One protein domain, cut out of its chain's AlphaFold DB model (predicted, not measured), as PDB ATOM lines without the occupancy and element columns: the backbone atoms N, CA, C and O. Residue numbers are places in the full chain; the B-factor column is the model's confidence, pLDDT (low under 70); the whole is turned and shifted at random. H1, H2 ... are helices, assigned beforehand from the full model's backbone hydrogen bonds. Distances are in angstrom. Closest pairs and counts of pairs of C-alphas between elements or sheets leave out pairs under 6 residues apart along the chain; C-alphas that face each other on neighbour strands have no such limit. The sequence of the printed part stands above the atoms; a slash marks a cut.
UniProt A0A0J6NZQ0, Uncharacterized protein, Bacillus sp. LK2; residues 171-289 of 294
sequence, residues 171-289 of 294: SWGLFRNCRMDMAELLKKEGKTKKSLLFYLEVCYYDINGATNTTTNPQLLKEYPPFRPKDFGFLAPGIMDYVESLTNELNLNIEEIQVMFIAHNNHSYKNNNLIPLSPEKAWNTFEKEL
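Overview. This is residues 171 to 289 of the 294 residues of an uncharacterized protein of Bacillus sp. LK2 (UniProt A0A0J6NZQ0). One helix, H2, makes the core of an all-helix body: H1 folds back along it, H5 lies side by side with it, H6 crosses it steeply and H7 packs on its residues 203 to 207. Residues 216 to 222, of which 217 to 222 belong to H3, stick out at one end. The printed part has 119 residues with seven named helices, H1 to H7 in chain order, and no named strand. It is compact, with a radius of gyration of the C-alphas of 14.2 A, and its outline is elongated, 47 by 28 by 25 A.

Arrangement. H1, residues 172 to 188, and H2, residues 192 to 207, form a helical hairpin at a shallow tilt of 18 degrees, the C-alphas of Ala 183 and Ser 195 closest at 4.3 A. H2 is the hub, touching five helices. H3, residues 217 to 222, touches no helix. H4, residues 228 to 231, touches H2 at residues 206 to 207 alone, the closest C-alphas, of Ile 207 and Pro 228, 5.9 A apart. H5, residues 236 to 248, touches H2 at a shallow tilt of 31 degrees, opposite ways, closest at the C-alphas of Leu 196 and Leu 245, 6.2 A. H6, residues 253 to 270, has a kink of 28 degrees near residue 263; its residues 259 to 264 alone touch H2, at a steep tilt of 65 degrees, closest at the C-alphas of Leu 200 and Phe 260, 5.9 A. H7, residues 278 to 289, forms a helical hairpin with H6, the C-alphas of Ile 261 and Pro 278 closest at 5.1 A. H7 touches H2 about perpendicular, at 80 degrees, closest at the C-alphas of Ile 207 and Ala 281, 6.3 A. Every O i to N i+4 pair is within hydrogen-bond range in H1, H2 and H5, against 12 of 14 in H6, 5 of 8 in H7 and 0 of 2 in H3, where 2 of 3 O i to N i+3 pairs are; H4 is too short for an O i to N i+4 pair.

Along the chain. H1 begins at C-alpha 172, (-7.400, 0.150, 119.636), and is 24.4 A long; H2 measures 22.7 A, H5 18.4 A, H6 26.2 A and H7 15.5 A. H7 ends at C-alpha 289, (-9.524, 23.687, 123.301).

Size, cuts and confidence. The C-alphas farthest apart, of Gln 218 and Asn 250, are 47.6 A apart. The printed part has no cut and no long link, and no printed residue is under 70 in pLDDT.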
ATOM      1  N   SER A 171      -7.172  -3.996 118.456       97.38
ATOM      2  CA  SER A 171      -8.273  -3.184 117.937       97.38
ATOM      3  C   SER A 171      -8.443  -1.902 118.758       97.38
ATOM      4  O   SER A 171      -9.460  -1.692 119.420       97.38
ATOM      5  N   TRP A 172      -7.426  -1.035 118.768       97.69
ATOM      6  CA  TRP A 172      -7.400   0.150 119.636       97.69
ATOM      7  C   TRP A 172      -8.385   1.246 119.221       97.69
ATOM      8  O   TRP A 172      -8.851   1.998 120.077       97.69
ATOM      9  N   GLY A 173      -8.770   1.304 117.946       97.56
ATOM     10  CA  GLY A 173      -9.875   2.153 117.494       97.56
ATOM     11  C   GLY A 173     -11.216   1.718 118.102       97.56
ATOM     12  O   GLY A 173     -11.973   2.546 118.609       97.56
ATOM     13  N   LEU A 174     -11.487   0.409 118.137       98.06
ATOM     14  CA  LEU A 174     -12.675  -0.142 118.805       98.06
ATOM     15  C   LEU A 174     -12.587  -0.030 120.333       98.06
ATOM     16  O   LEU A 174     -13.587   0.274 120.980       98.06
ATOM     17  N   PHE A 175     -11.395  -0.198 120.913       98.31
ATOM     18  CA  PHE A 175     -11.153   0.066 122.334       98.31
ATOM     19  C   PHE A 175     -11.546   1.500 122.700       98.31
ATOM     20  O   PHE A 175     -12.324   1.714 123.627       98.31
ATOM     21  N   ARG A 176     -11.058   2.481 121.934       98.00
ATOM     22  CA  ARG A 176     -11.384   3.900 122.093       98.00
ATOM     23  C   ARG A 176     -12.889   4.150 121.986       98.00
ATOM     24  O   ARG A 176     -13.428   4.883 122.809       98.00
ATOM     25  N   ASN A 177     -13.587   3.518 121.040       98.19
ATOM     26  CA  ASN A 177     -15.050   3.623 120.951       98.19
ATOM     27  C   ASN A 177     -15.746   3.057 122.197       98.19
ATOM     28  O   ASN A 177     -16.680   3.666 122.701       98.19
ATOM     29  N   CYS A 178     -15.240   1.960 122.758       98.12
ATOM     30  CA  CYS A 178     -15.756   1.428 124.015       98.12
ATOM     31  C   CYS A 178     -15.550   2.407 125.188       98.12
ATOM     32  O   CYS A 178     -16.445   2.568 126.014       98.12
ATOM     33  N   ARG A 179     -14.420   3.134 125.243       98.44
ATOM     34  CA  ARG A 179     -14.217   4.208 126.240       98.44
ATOM     35  C   ARG A 179     -15.221   5.349 126.067       98.44
ATOM     36  O   ARG A 179     -15.706   5.878 127.061       98.44
ATOM     37  N   MET A 180     -15.568   5.694 124.829       98.38
ATOM     38  CA  MET A 180     -16.620   6.673 124.542       98.38
ATOM     39  C   MET A 180     -17.991   6.185 125.032       98.38
ATOM     40  O   MET A 180     -18.696   6.934 125.701       98.38
ATOM     41  N   ASP A 181     -18.335   4.921 124.782       98.31
ATOM     42  CA  ASP A 181     -19.589   4.323 125.258       98.31
ATOM     43  C   ASP A 181     -19.652   4.283 126.796       98.31
ATOM     44  O   ASP A 181     -20.690   4.571 127.393       98.31
ATOM     45  N   MET A 182     -18.521   4.015 127.462       98.56
ATOM     46  CA  MET A 182     -18.406   4.111 128.924       98.56
ATOM     47  C   MET A 182     -18.615   5.551 129.421       98.56
ATOM     48  O   MET A 182     -19.239   5.755 130.464       98.56
ATOM     49  N   ALA A 183     -18.128   6.556 128.684       98.50
ATOM     50  CA  ALA A 183     -18.354   7.963 129.004       98.50
ATOM     51  C   ALA A 183     -19.843   8.331 128.926       98.50
ATOM     52  O   ALA A 183     -20.360   8.993 129.832       98.50
ATOM     53  N   GLU A 184     -20.534   7.883 127.873       97.56
ATOM     54  CA  GLU A 184     -21.966   8.125 127.671       97.56
ATOM     55  C   GLU A 184     -22.801   7.451 128.767       97.56
ATOM     56  O   GLU A 184     -23.649   8.103 129.381       97.56
ATOM     57  N   LEU A 185     -22.505   6.187 129.085       97.81
ATOM     58  CA  LEU A 185     -23.164   5.439 130.158       97.81
ATOM     59  C   LEU A 185     -23.048   6.165 131.508       97.81
ATOM     60  O   LEU A 185     -24.049   6.379 132.189       97.81
ATOM     61  N   LEU A 186     -21.845   6.629 131.863       97.81
ATOM     62  CA  LEU A 186     -21.624   7.401 133.091       97.81
ATOM     63  C   LEU A 186     -22.360   8.742 133.081       97.81
ATOM     64  O   LEU A 186     -22.806   9.197 134.133       97.81
ATOM     65  N   LYS A 187     -22.488   9.393 131.919       96.44
ATOM     66  CA  LYS A 187     -23.256  10.637 131.808       96.44
ATOM     67  C   LYS A 187     -24.741  10.387 132.046       96.44
ATOM     68  O   LYS A 187     -25.363  11.161 132.770       96.44
ATOM     69  N   LYS A 188     -25.291   9.312 131.476       94.44
ATOM     70  CA  LYS A 188     -26.686   8.895 131.686       94.44
ATOM     71  C   LYS A 188     -26.976   8.568 133.144       94.44
ATOM     72  O   LYS A 188     -28.013   8.965 133.654       94.44
ATOM     73  N   GLU A 189     -26.012   7.975 133.834       94.31
ATOM     74  CA  GLU A 189     -26.088   7.708 135.272       94.31
ATOM     75  C   GLU A 189     -25.863   8.961 136.155       94.31
ATOM     76  O   GLU A 189     -25.771   8.864 137.377       94.31
ATOM     77  N   GLY A 190     -25.690  10.152 135.566       95.44
ATOM     78  CA  GLY A 190     -25.437  11.396 136.304       95.44
ATOM     79  C   GLY A 190     -24.023  11.520 136.890       95.44
ATOM     80  O   GLY A 190     -23.721  12.470 137.613       95.44
ATOM     81  N   LYS A 191     -23.103  10.605 136.565       97.75
ATOM     82  CA  LYS A 191     -21.700  10.621 137.019       97.75
ATOM     83  C   LYS A 191     -20.839  11.535 136.131       97.75
ATOM     84  O   LYS A 191     -19.803  11.112 135.611       97.75
ATOM     85  N   THR A 192     -21.231  12.809 135.997       98.06
ATOM     86  CA  THR A 192     -20.635  13.819 135.090       98.06
ATOM     87  C   THR A 192     -19.102  13.867 135.152       98.06
ATOM     88  O   THR A 192     -18.444  13.763 134.119       98.06
ATOM     89  N   LYS A 193     -18.499  13.955 136.346       98.38
ATOM     90  CA  LYS A 193     -17.029  14.025 136.481       98.38
ATOM     91  C   LYS A 193     -16.323  12.774 135.952       98.38
ATOM     92  O   LYS A 193     -15.280  12.890 135.317       98.38
ATOM     93  N   LYS A 194     -16.881  11.583 136.194       98.50
ATOM     94  CA  LYS A 194     -16.309  10.332 135.676       98.50
ATOM     95  C   LYS A 194     -16.488  10.242 134.161       98.50
ATOM     96  O   LYS A 194     -15.553   9.839 133.486       98.50
ATOM     97  N   SER A 195     -17.636  10.670 133.637       98.62
ATOM     98  CA  SER A 195     -17.864  10.765 132.191       98.62
ATOM     99  C   SER A 195     -16.804  11.636 131.504       98.62
ATOM    100  O   SER A 195     -16.182  11.194 130.539       98.62
ATOM    101  N   LEU A 196     -16.502  12.817 132.064       98.75
ATOM    102  CA  LEU A 196     -15.452  13.694 131.539       98.75
ATOM    103  C   LEU A 196     -14.094  12.981 131.452       98.75
ATOM    104  O   LEU A 196     -13.436  13.071 130.423       98.75
ATOM    105  N   LEU A 197     -13.687  12.236 132.485       98.69
ATOM    106  CA  LEU A 197     -12.412  11.502 132.466       98.69
ATOM    107  C   LEU A 197     -12.314  10.528 131.283       98.69
ATOM    108  O   LEU A 197     -11.270  10.441 130.641       98.69
ATOM    109  N   PHE A 198     -13.408   9.845 130.950       98.69
ATOM    110  CA  PHE A 198     -13.445   8.938 129.807       98.69
ATOM    111  C   PHE A 198     -13.410   9.670 128.465       98.69
ATOM    112  O   PHE A 198     -12.716   9.222 127.558       98.69
ATOM    113  N   TYR A 199     -14.077  10.818 128.329       98.81
ATOM    114  CA  TYR A 199     -13.937  11.636 127.120       98.81
ATOM    115  C   TYR A 199     -12.521  12.211 126.959       98.81
ATOM    116  O   TYR A 199     -11.999  12.241 125.844       98.81
ATOM    117  N   LEU A 200     -11.857  12.598 128.054       98.69
ATOM    118  CA  LEU A 200     -10.445  13.000 128.030       98.69
ATOM    119  C   LEU A 200      -9.532  11.833 127.616       98.69
ATOM    120  O   LEU A 200      -8.549  12.040 126.907       98.69
ATOM    121  N   GLU A 201      -9.861  10.606 128.013       98.56
ATOM    122  CA  GLU A 201      -9.157   9.400 127.569       98.56
ATOM    123  C   GLU A 201      -9.385   9.090 126.088       98.56
ATOM    124  O   GLU A 201      -8.439   8.760 125.375       98.56
ATOM    125  N   VAL A 202     -10.611   9.261 125.590       98.69
ATOM    126  CA  VAL A 202     -10.907   9.173 124.151       98.69
ATOM    127  C   VAL A 202     -10.048  10.172 123.377       98.69
ATOM    128  O   VAL A 202      -9.368   9.778 122.433       98.69
ATOM    129  N   CYS A 203      -9.991  11.431 123.825       98.69
ATOM    130  CA  CYS A 203      -9.136  12.459 123.225       98.69
ATOM    131  C   CYS A 203      -7.649  12.073 123.247       98.69
ATOM    132  O   CYS A 203      -6.919  12.320 122.288       98.69
ATOM    133  N   TYR A 204      -7.182  11.447 124.329       98.69
ATOM    134  CA  TYR A 204      -5.805  10.975 124.428       98.69
ATOM    135  C   TYR A 204      -5.488   9.875 123.407       98.69
ATOM    136  O   TYR A 204      -4.443   9.927 122.750       98.69
ATOM    137  N   TYR A 205      -6.389   8.909 123.224       98.50
ATOM    138  CA  TYR A 205      -6.247   7.882 122.190       98.50
ATOM    139  C   TYR A 205      -6.336   8.454 120.771       98.50
ATOM    140  O   TYR A 205      -5.567   8.040 119.901       98.50
ATOM    141  N   ASP A 206      -7.205   9.440 120.561       98.44
ATOM    142  CA  ASP A 206      -7.361  10.173 119.304       98.44
ATOM    143  C   ASP A 206      -6.081  10.904 118.902       98.44
ATOM    144  O   ASP A 206      -5.613  10.754 117.779       98.44
ATOM    145  N   ILE A 207      -5.448  11.626 119.830       98.56
ATOM    146  CA  ILE A 207      -4.166  12.309 119.587       98.56
ATOM    147  C   ILE A 207      -3.050  11.304 119.286       98.56
ATOM    148  O   ILE A 207      -2.173  11.565 118.462       98.56
ATOM    149  N   ASN A 208      -3.081  10.137 119.931       98.44
ATOM    150  CA  ASN A 208      -2.137   9.056 119.668       98.44
ATOM    151  C   ASN A 208      -2.434   8.284 118.369       98.44
ATOM    152  O   ASN A 208      -1.648   7.414 117.993       98.44
ATOM    153  N   GLY A 209      -3.526   8.601 117.668       97.81
ATOM    154  CA  GLY A 209      -3.912   7.963 116.413       97.81
ATOM    155  C   GLY A 209      -4.182   6.474 116.590       97.81
ATOM    156  O   GLY A 209      -3.572   5.661 115.897       97.81
ATOM    157  N   ALA A 210      -5.023   6.112 117.563       97.75
ATOM    158  CA  ALA A 210      -5.444   4.734 117.791       97.75
ATOM    159  C   ALA A 210      -6.109   4.138 116.537       97.75
ATOM    160  O   ALA A 210      -7.039   4.709 115.973       97.75
ATOM    161  N   THR A 211      -5.654   2.960 116.119       96.50
ATOM    162  CA  THR A 211      -6.159   2.242 114.942       96.50
ATOM    163  C   THR A 211      -6.534   0.805 115.286       96.50
ATOM    164  O   THR A 211      -6.222   0.301 116.366       96.50
ATOM    165  N   ASN A 212      -7.224   0.133 114.366       96.44
ATOM    166  CA  ASN A 212      -7.427  -1.311 114.440       96.44
ATOM    167  C   ASN A 212      -6.397  -1.981 113.539       96.44
ATOM    168  O   ASN A 212      -6.346  -1.690 112.343       96.44
ATOM    169  N   THR A 213      -5.577  -2.854 114.111       93.94
ATOM    170  CA  THR A 213      -4.526  -3.563 113.377       93.94
ATOM    171  C   THR A 213      -4.564  -5.058 113.700       93.94
ATOM    172  O   THR A 213      -5.524  -5.571 114.267       93.94
ATOM    173  N   THR A 214      -3.535  -5.781 113.279       90.12
ATOM    174  CA  THR A 214      -3.371  -7.219 113.472       90.12
ATOM    175  C   THR A 214      -2.509  -7.537 114.693       90.12
ATOM    176  O   THR A 214      -1.732  -6.716 115.169       90.12
ATOM    177  N   THR A 215      -2.593  -8.772 115.180       91.44
ATOM    178  CA  THR A 215      -1.697  -9.321 116.208       91.44
ATOM    179  C   THR A 215      -0.411  -9.918 115.622       91.44
ATOM    180  O   THR A 215       0.480 -10.315 116.375       91.44
ATOM    181  N   ASN A 216      -0.282  -9.980 114.291       92.50
ATOM    182  CA  ASN A 216       0.903 -10.507 113.617       92.50
ATOM    183  C   ASN A 216       2.143  -9.605 113.866       92.50
ATOM    184  O   ASN A 216       2.130  -8.437 113.471       92.50
ATOM    185  N   PRO A 217       3.240 -10.125 114.460       90.56
ATOM    186  CA  PRO A 217       4.400  -9.310 114.835       90.56
ATOM    187  C   PRO A 217       5.130  -8.614 113.681       90.56
ATOM    188  O   PRO A 217       5.699  -7.542 113.888       90.56
ATOM    189  N   GLN A 218       5.166  -9.212 112.487       90.75
ATOM    190  CA  GLN A 218       5.806  -8.606 111.319       90.75
ATOM    191  C   GLN A 218       4.985  -7.418 110.824       90.75
ATOM    192  O   GLN A 218       5.524  -6.324 110.664       90.75
ATOM    193  N   LEU A 219       3.676  -7.620 110.667       92.31
ATOM    194  CA  LEU A 219       2.760  -6.578 110.209       92.31
ATOM    195  C   LEU A 219       2.620  -5.444 111.229       92.31
ATOM    196  O   LEU A 219       2.473  -4.301 110.825       92.31
ATOM    197  N   LEU A 220       2.750  -5.708 112.532       91.19
ATOM    198  CA  LEU A 220       2.729  -4.666 113.568       91.19
ATOM    199  C   LEU A 220       3.853  -3.626 113.438       91.19
ATOM    200  O   LEU A 220       3.690  -2.501 113.904       91.19
ATOM    201  N   LYS A 221       4.993  -3.980 112.829       89.62
ATOM    202  CA  LYS A 221       6.074  -3.014 112.574       89.62
ATOM    203  C   LYS A 221       5.702  -2.021 111.476       89.62
ATOM    204  O   LYS A 221       6.095  -0.864 111.549       89.62
ATOM    205  N   GLU A 222       4.974  -2.492 110.470       91.69
ATOM    206  CA  GLU A 222       4.537  -1.694 109.321       91.69
ATOM    207  C   GLU A 222       3.225  -0.947 109.619       91.69
ATOM    208  O   GLU A 222       3.053   0.206 109.233       91.69
ATOM    209  N   TYR A 223       2.337  -1.575 110.393       92.69
ATOM    210  CA  TYR A 223       1.009  -1.091 110.764       92.69
ATOM    211  C   TYR A 223       0.850  -1.067 112.293       92.69
ATOM    212  O   TYR A 223       0.100  -1.876 112.855       92.69
ATOM    213  N   PRO A 224       1.563  -0.169 112.999       94.50
ATOM    214  CA  PRO A 224       1.474  -0.091 114.449       94.50
ATOM    215  C   PRO A 224       0.072   0.358 114.891       94.50
ATOM    216  O   PRO A 224      -0.585   1.122 114.182       94.50
ATOM    217  N   PRO A 225      -0.378  -0.055 116.089       96.06
ATOM    218  CA  PRO A 225      -1.719   0.255 116.585       96.06
ATOM    219  C   PRO A 225      -1.946   1.743 116.873       96.06
ATOM    220  O   PRO A 225      -3.093   2.172 116.959       96.06
ATOM    221  N   PHE A 226      -0.876   2.531 116.994       97.44
ATOM    222  CA  PHE A 226      -0.918   3.967 117.249       97.44
ATOM    223  C   PHE A 226      -0.069   4.710 116.220       97.44
ATOM    224  O   PHE A 226       1.123   4.431 116.063       97.44
ATOM    225  N   ARG A 227      -0.683   5.660 115.515       96.75
ATOM    226  CA  ARG A 227      -0.074   6.414 114.410       96.75
ATOM    227  C   ARG A 227      -0.419   7.902 114.534       96.75
ATOM    228  O   ARG A 227      -1.197   8.420 113.735       96.75
ATOM    229  N   PRO A 228       0.167   8.626 115.502       96.88
ATOM    230  CA  PRO A 228      -0.211  10.006 115.819       96.88
ATOM    231  C   PRO A 228       0.022  10.986 114.664       96.88
ATOM    232  O   PRO A 228      -0.659  11.998 114.575       96.88
ATOM    233  N   LYS A 229       0.981  10.711 113.772       95.56
ATOM    234  CA  LYS A 229       1.251  11.575 112.612       95.56
ATOM    235  C   LYS A 229       0.253  11.378 111.471       95.56
ATOM    236  O   LYS A 229      -0.022  12.332 110.758       95.56
ATOM    237  N   ASP A 230      -0.259  10.158 111.313       94.12
ATOM    238  CA  ASP A 230      -1.105   9.790 110.172       94.12
ATOM    239  C   ASP A 230      -2.593   9.879 110.519       94.12
ATOM    240  O   ASP A 230      -3.404  10.294 109.698       94.12
ATOM    241  N   PHE A 231      -2.948   9.484 111.744       95.00
ATOM    242  CA  PHE A 231      -4.328   9.361 112.215       95.00
ATOM    243  C   PHE A 231      -4.597  10.125 113.516       95.00
ATOM    244  O   PHE A 231      -5.688  10.017 114.068       95.00
ATOM    245  N   GLY A 232      -3.621  10.886 114.024       96.44
ATOM    246  CA  GLY A 232      -3.812  11.711 115.213       96.44
ATOM    247  C   GLY A 232      -4.744  12.887 114.927       96.44
ATOM    248  O   GLY A 232      -4.344  13.834 114.251       96.44
ATOM    249  N   PHE A 233      -5.974  12.845 115.437       95.00
ATOM    250  CA  PHE A 233      -6.969  13.894 115.199       95.00
ATOM    251  C   PHE A 233      -8.043  13.924 116.289       95.00
ATOM    252  O   PHE A 233      -8.624  12.893 116.610       95.00
ATOM    253  N   LEU A 234      -8.352  15.115 116.810       96.88
ATOM    254  CA  LEU A 234      -9.434  15.322 117.776       96.88
ATOM    255  C   LEU A 234     -10.762  15.542 117.053       96.88
ATOM    256  O   LEU A 234     -10.960  16.556 116.382       96.88
ATOM    257  N   ALA A 235     -11.687  14.598 117.212       93.81
ATOM    258  CA  ALA A 235     -12.998  14.686 116.584       93.81
ATOM    259  C   ALA A 235     -13.834  15.843 117.172       93.81
ATOM    260  O   ALA A 235     -14.002  15.900 118.394       93.81
ATOM    261  N   PRO A 236     -14.438  16.716 116.336       94.88
ATOM    262  CA  PRO A 236     -15.191  17.864 116.825       94.88
ATOM    263  C   PRO A 236     -16.302  17.531 117.816       94.88
ATOM    264  O   PRO A 236     -16.345  18.129 118.881       94.88
ATOM    265  N   GLY A 237     -17.118  16.514 117.526       95.75
ATOM    266  CA  GLY A 237     -18.198  16.114 118.432       95.75
ATOM    267  C   GLY A 237     -17.707  15.628 119.800       95.75
ATOM    268  O   GLY A 237     -18.398  15.811 120.794       95.75
ATOM    269  N   ILE A 238     -16.500  15.052 119.888       97.00
ATOM    270  CA  ILE A 238     -15.907  14.661 121.177       97.00
ATOM    271  C   ILE A 238     -15.468  15.897 121.962       97.00
ATOM    272  O   ILE A 238     -15.716  15.976 123.164       97.00
ATOM    273  N   MET A 239     -14.867  16.876 121.283       97.50
ATOM    274  CA  MET A 239     -14.504  18.150 121.902       97.50
ATOM    275  C   MET A 239     -15.741  18.906 122.403       97.50
ATOM    276  O   MET A 239     -15.698  19.447 123.504       97.50
ATOM    277  N   ASP A 240     -16.857  18.861 121.671       96.88
ATOM    278  CA  ASP A 240     -18.119  19.474 122.102       96.88
ATOM    279  C   ASP A 240     -18.641  18.834 123.410       96.88
ATOM    280  O   ASP A 240     -19.083  19.541 124.322       96.88
ATOM    281  N   TYR A 241     -18.537  17.503 123.561       97.44
ATOM    282  CA  TYR A 241     -18.874  16.825 124.823       97.44
ATOM    283  C   TYR A 241     -17.957  17.246 125.969       97.44
ATOM    284  O   TYR A 241     -18.440  17.525 127.068       97.44
ATOM    285  N   VAL A 242     -16.644  17.305 125.728       97.94
ATOM    286  CA  VAL A 242     -15.674  17.764 126.728       97.94
ATOM    287  C   VAL A 242     -16.022  19.175 127.190       97.94
ATOM    288  O   VAL A 242     -16.163  19.385 128.391       97.94
ATOM    289  N   GLU A 243     -16.215  20.119 126.267       96.44
ATOM    290  CA  GLU A 243     -16.526  21.515 126.587       96.44
ATOM    291  C   GLU A 243     -17.809  21.636 127.406       96.44
ATOM    292  O   GLU A 243     -17.814  22.280 128.460       96.44
ATOM    293  N   SER A 244     -18.874  20.952 126.977       96.75
ATOM    294  CA  SER A 244     -20.138  20.913 127.710       96.75
ATOM    295  C   SER A 244     -19.945  20.420 129.146       96.75
ATOM    296  O   SER A 244     -20.481  21.025 130.073       96.75
ATOM    297  N   LEU A 245     -19.180  19.344 129.348       97.88
ATOM    298  CA  LEU A 245     -18.951  18.769 130.675       97.88
ATOM    299  C   LEU A 245     -18.035  19.644 131.534       97.88
ATOM    300  O   LEU A 245     -18.270  19.772 132.732       97.88
ATOM    301  N   THR A 246     -17.008  20.263 130.951       97.31
ATOM    302  CA  THR A 246     -16.122  21.174 131.687       97.31
ATOM    303  C   THR A 246     -16.845  22.444 132.116       97.31
ATOM    304  O   THR A 246     -16.616  22.912 133.226       97.31
ATOM    305  N   ASN A 247     -17.767  22.948 131.287       96.19
ATOM    306  CA  ASN A 247     -18.616  24.086 131.631       96.19
ATOM    307  C   ASN A 247     -19.613  23.713 132.737       96.19
ATOM    308  O   ASN A 247     -19.746  24.451 133.705       96.19
ATOM    309  N   GLU A 248     -20.259  22.545 132.647       97.25
ATOM    310  CA  GLU A 248     -21.153  22.035 133.701       97.25
ATOM    311  C   GLU A 248     -20.431  21.884 135.051       97.25
ATOM    312  O   GLU A 248     -21.012  22.135 136.105       97.25
ATOM    313  N   LEU A 249     -19.154  21.501 135.019       97.81
ATOM    314  CA  LEU A 249     -18.312  21.345 136.206       97.81
ATOM    315  C   LEU A 249     -17.583  22.636 136.623       97.81
ATOM    316  O   LEU A 249     -16.892  22.614 137.638       97.81
ATOM    317  N   ASN A 250     -17.739  23.738 135.877       97.44
ATOM    318  CA  ASN A 250     -17.042  25.016 136.071       97.44
ATOM    319  C   ASN A 250     -15.508  24.889 136.173       97.44
ATOM    320  O   ASN A 250     -14.887  25.549 137.005       97.44
ATOM    321  N   LEU A 251     -14.900  24.039 135.341       97.31
ATOM    322  CA  LEU A 251     -13.457  23.776 135.380       97.31
ATOM    323  C   LEU A 251     -12.660  24.790 134.553       97.31
ATOM    324  O   LEU A 251     -13.016  25.110 133.414       97.31
ATOM    325  N   ASN A 252     -11.528  25.237 135.098       96.12
ATOM    326  CA  ASN A 252     -10.530  26.006 134.352       96.12
ATOM    327  C   ASN A 252      -9.555  25.093 133.577       96.12
ATOM    328  O   ASN A 252      -9.618  23.865 133.648       96.12
ATOM    329  N   ILE A 253      -8.671  25.696 132.776       95.94
ATOM    330  CA  ILE A 253      -7.769  24.947 131.889       95.94
ATOM    331  C   ILE A 253      -6.736  24.131 132.680       95.94
ATOM    332  O   ILE A 253      -6.435  22.999 132.300       95.94
ATOM    333  N   GLU A 254      -6.258  24.659 133.805       97.69
ATOM    334  CA  GLU A 254      -5.286  24.015 134.685       97.69
ATOM    335  C   GLU A 254      -5.880  22.767 135.357       97.69
ATOM    336  O   GLU A 254      -5.244  21.713 135.417       97.69
ATOM    337  N   GLU A 255      -7.132  22.837 135.813       98.31
ATOM    338  CA  GLU A 255      -7.854  21.697 136.382       98.31
ATOM    339  C   GLU A 255      -8.077  20.598 135.338       98.31
ATOM    340  O   GLU A 255      -7.859  19.414 135.621       98.31
ATOM    341  N   ILE A 256      -8.454  20.979 134.112       98.19
ATOM    342  CA  ILE A 256      -8.619  20.037 132.998       98.19
ATOM    343  C   ILE A 256      -7.280  19.367 132.670       98.19
ATOM    344  O   ILE A 256      -7.246  18.150 132.479       98.19
ATOM    345  N   GLN A 257      -6.176  20.121 132.665       98.56
ATOM    346  CA  GLN A 257      -4.828  19.592 132.448       98.56
ATOM    347  C   GLN A 257      -4.465  18.533 133.487       98.56
ATOM    348  O   GLN A 257      -4.032  17.432 133.133       98.56
ATOM    349  N   VAL A 258      -4.664  18.845 134.772       98.50
ATOM    350  CA  VAL A 258      -4.383  17.918 135.875       98.50
ATOM    351  C   VAL A 258      -5.213  16.645 135.726       98.50
ATOM    352  O   VAL A 258      -4.665  15.546 135.829       98.50
ATOM    353  N   MET A 259      -6.508  16.770 135.423       98.44
ATOM    354  CA  MET A 259      -7.387  15.619 135.193       98.44
ATOM    355  C   MET A 259      -6.933  14.776 133.995       98.44
ATOM    356  O   MET A 259      -6.835  13.554 134.119       98.44
ATOM    357  N   PHE A 260      -6.616  15.411 132.863       98.69
ATOM    358  CA  PHE A 260      -6.160  14.737 131.647       98.69
ATOM    359  C   PHE A 260      -4.871  13.950 131.894       98.69
ATOM    360  O   PHE A 260      -4.791  12.767 131.560       98.69
ATOM    361  N   ILE A 261      -3.865  14.587 132.498       98.62
ATOM    362  CA  ILE A 261      -2.559  13.969 132.743       98.62
ATOM    363  C   ILE A 261      -2.682  12.848 133.779       98.62
ATOM    364  O   ILE A 261      -2.155  11.756 133.562       98.62
ATOM    365  N   ALA A 262      -3.379  13.083 134.893       98.19
ATOM    366  CA  ALA A 262      -3.506  12.097 135.963       98.19
ATOM    367  C   ALA A 262      -4.241  10.832 135.498       98.19
ATOM    368  O   ALA A 262      -3.769   9.723 135.752       98.19
ATOM    369  N   HIS A 263      -5.356  10.991 134.779       97.62
ATOM    370  CA  HIS A 263      -6.158   9.868 134.289       97.62
ATOM    371  C   HIS A 263      -5.409   9.045 133.236       97.62
ATOM    372  O   HIS A 263      -5.275   7.829 133.366       97.62
ATOM    373  N   ASN A 264      -4.830   9.710 132.233       98.25
ATOM    374  CA  ASN A 264      -4.190   9.028 131.104       98.25
ATOM    375  C   ASN A 264      -2.807   8.448 131.429       98.25
ATOM    376  O   ASN A 264      -2.305   7.584 130.705       98.25
ATOM    377  N   ASN A 265      -2.199   8.863 132.542       97.06
ATOM    378  CA  ASN A 265      -0.937   8.296 133.012       97.06
ATOM    379  C   ASN A 265      -1.038   6.799 133.324       97.06
ATOM    380  O   ASN A 265      -0.062   6.073 133.139       97.06
ATOM    381  N   HIS A 266      -2.203   6.321 133.769       91.62
ATOM    382  CA  HIS A 266      -2.415   4.892 133.980       91.62
ATOM    383  C   HIS A 266      -2.290   4.116 132.660       91.62
ATOM    384  O   HIS A 266      -1.508   3.168 132.568       91.62
ATOM    385  N   SER A 267      -2.995   4.566 131.618       91.12
ATOM    386  CA  SER A 267      -2.970   3.943 130.292       91.12
ATOM    387  C   SER A 267      -1.578   4.001 129.663       91.12
ATOM    388  O   SER A 267      -1.115   3.001 129.124       91.12
ATOM    389  N   TYR A 268      -0.866   5.126 129.794       96.38
ATOM    390  CA  TYR A 268       0.504   5.264 129.288       96.38
ATOM    391  C   TYR A 268       1.492   4.306 129.969       96.38
ATOM    392  O   TYR A 268       2.234   3.598 129.293       96.38
ATOM    393  N   LYS A 269       1.480   4.228 131.307       94.94
ATOM    394  CA  LYS A 269       2.408   3.373 132.072       94.94
ATOM    395  C   LYS A 269       2.197   1.882 131.818       94.94
ATOM    396  O   LYS A 269       3.147   1.110 131.902       94.94
ATOM    397  N   ASN A 270       0.960   1.484 131.526       91.56
ATOM    398  CA  ASN A 270       0.591   0.084 131.334       91.56
ATOM    399  C   ASN A 270       0.576  -0.348 129.860       91.56
ATOM    400  O   ASN A 270       0.466  -1.544 129.581       91.56
ATOM    401  N   ASN A 271       0.712   0.589 128.917       92.88
ATOM    402  CA  ASN A 271       0.713   0.305 127.489       92.88
ATOM    403  C   ASN A 271       1.890   0.981 126.773       92.88
ATOM    404  O   ASN A 271       1.785   2.090 126.250       92.88
ATOM    405  N   ASN A 272       2.986   0.233 126.653       91.62
ATOM    406  CA  ASN A 272       4.211   0.672 125.978       91.62
ATOM    407  C   ASN A 272       4.056   0.881 124.458       91.62
ATOM    408  O   ASN A 272       5.031   1.228 123.796       91.62
ATOM    409  N   LEU A 273       2.876   0.618 123.886       94.19
ATOM    410  CA  LEU A 273       2.588   0.868 122.473       94.19
ATOM    411  C   LEU A 273       2.158   2.319 122.224       94.19
ATOM    412  O   LEU A 273       2.224   2.768 121.082       94.19
ATOM    413  N   ILE A 274       1.709   3.043 123.257       96.75
ATOM    414  CA  ILE A 274       1.237   4.423 123.124       96.75
ATOM    415  C   ILE A 274       2.448   5.364 122.956       96.75
ATOM    416  O   ILE A 274       3.304   5.412 123.840       96.75
ATOM    417  N   PRO A 275       2.548   6.118 121.846       96.50
ATOM    418  CA  PRO A 275       3.768   6.846 121.499       96.50
ATOM    419  C   PRO A 275       3.952   8.180 122.233       96.50
ATOM    420  O   PRO A 275       5.088   8.594 122.477       96.50
ATOM    421  N   LEU A 276       2.870   8.894 122.547       97.94
ATOM    422  CA  LEU A 276       2.926  10.193 123.215       97.94
ATOM    423  C   LEU A 276       2.534  10.030 124.676       97.94
ATOM    424  O   LEU A 276       1.491   9.457 124.966       97.94
ATOM    425  N   SER A 277       3.333  10.591 125.586       98.12
ATOM    426  CA  SER A 277       2.935  10.697 126.990       98.12
ATOM    427  C   SER A 277       1.746  11.657 127.151       98.12
ATOM    428  O   SER A 277       1.528  12.511 126.277       98.12
ATOM    429  N   PRO A 278       1.000  11.586 128.266       98.50
ATOM    430  CA  PRO A 278      -0.098  12.509 128.535       98.50
ATOM    431  C   PRO A 278       0.320  13.985 128.484       98.50
ATOM    432  O   PRO A 278      -0.404  14.802 127.930       98.50
ATOM    433  N   GLU A 279       1.516  14.333 128.964       98.44
ATOM    434  CA  GLU A 279       2.042  15.704 128.932       98.44
ATOM    435  C   GLU A 279       2.286  16.185 127.496       98.44
ATOM    436  O   GLU A 279       1.999  17.330 127.154       98.44
ATOM    437  N   LYS A 280       2.788  15.306 126.619       98.19
ATOM    438  CA  LYS A 280       2.987  15.644 125.203       98.19
ATOM    439  C   LYS A 280       1.658  15.772 124.467       98.19
ATOM    440  O   LYS A 280       1.506  16.688 123.663       98.19
ATOM    441  N   ALA A 281       0.719  14.865 124.733       98.31
ATOM    442  CA  ALA A 281      -0.611  14.898 124.136       98.31
ATOM    443  C   ALA A 281      -1.410  16.130 124.591       98.31
ATOM    444  O   ALA A 281      -2.110  16.730 123.776       98.31
ATOM    445  N   TRP A 282      -1.240  16.562 125.845       98.50
ATOM    446  CA  TRP A 282      -1.869  17.770 126.379       98.50
ATOM    447  C   TRP A 282      -1.601  19.001 125.511       98.50
ATOM    448  O   TRP A 282      -2.534  19.720 125.180       98.50
ATOM    449  N   ASN A 283      -0.367  19.194 125.041       97.44
ATOM    450  CA  ASN A 283      -0.026  20.339 124.187       97.44
ATOM    451  C   ASN A 283      -0.853  20.396 122.890       97.44
ATOM    452  O   ASN A 283      -1.081  21.475 122.344       97.44
ATOM    453  N   THR A 284      -1.267  19.245 122.352       96.88
ATOM    454  CA  THR A 284      -2.160  19.177 121.185       96.88
ATOM    455  C   THR A 284      -3.601  19.464 121.595       96.88
ATOM    456  O   THR A 284      -4.281  20.246 120.932       96.88
ATOM    457  N   PHE A 285      -4.044  18.870 122.703       97.88
ATOM    458  CA  PHE A 285      -5.386  19.050 123.247       97.88
ATOM    459  C   PHE A 285      -5.680  20.506 123.636       97.88
ATOM    460  O   PHE A 285      -6.680  21.074 123.207       97.88
ATOM    461  N   GLU A 286      -4.779  21.142 124.382       97.06
ATOM    462  CA  GLU A 286      -4.890  22.530 124.834       97.06
ATOM    463  C   GLU A 286      -4.987  23.511 123.664       97.06
ATOM    464  O   GLU A 286      -5.806  24.432 123.685       97.06
ATOM    465  N   LYS A 287      -4.184  23.300 122.612       95.62
ATOM    466  CA  LYS A 287      -4.255  24.114 121.392       95.62
ATOM    467  C   LYS A 287      -5.637  24.043 120.761       95.62
ATOM    468  O   LYS A 287      -6.132  25.068 120.302       95.62
ATOM    469  N   GLU A 288      -6.243  22.862 120.719       94.88
ATOM    470  CA  GLU A 288      -7.576  22.683 120.147       94.88
ATOM    471  C   GLU A 288      -8.656  23.318 121.027       94.88
ATOM    472  O   GLU A 288      -9.467  24.101 120.537       94.88
ATOM    473  N   LEU A 289      -8.600  23.088 122.340       91.62
ATOM    474  CA  LEU A 289      -9.524  23.687 123.301       91.62
ATOM    475  C   LEU A 289      -9.452  25.226 123.289       91.62
ATOM    476  O   LEU A 289     -10.468  25.911 123.367       91.62
TER     477      LEU A 289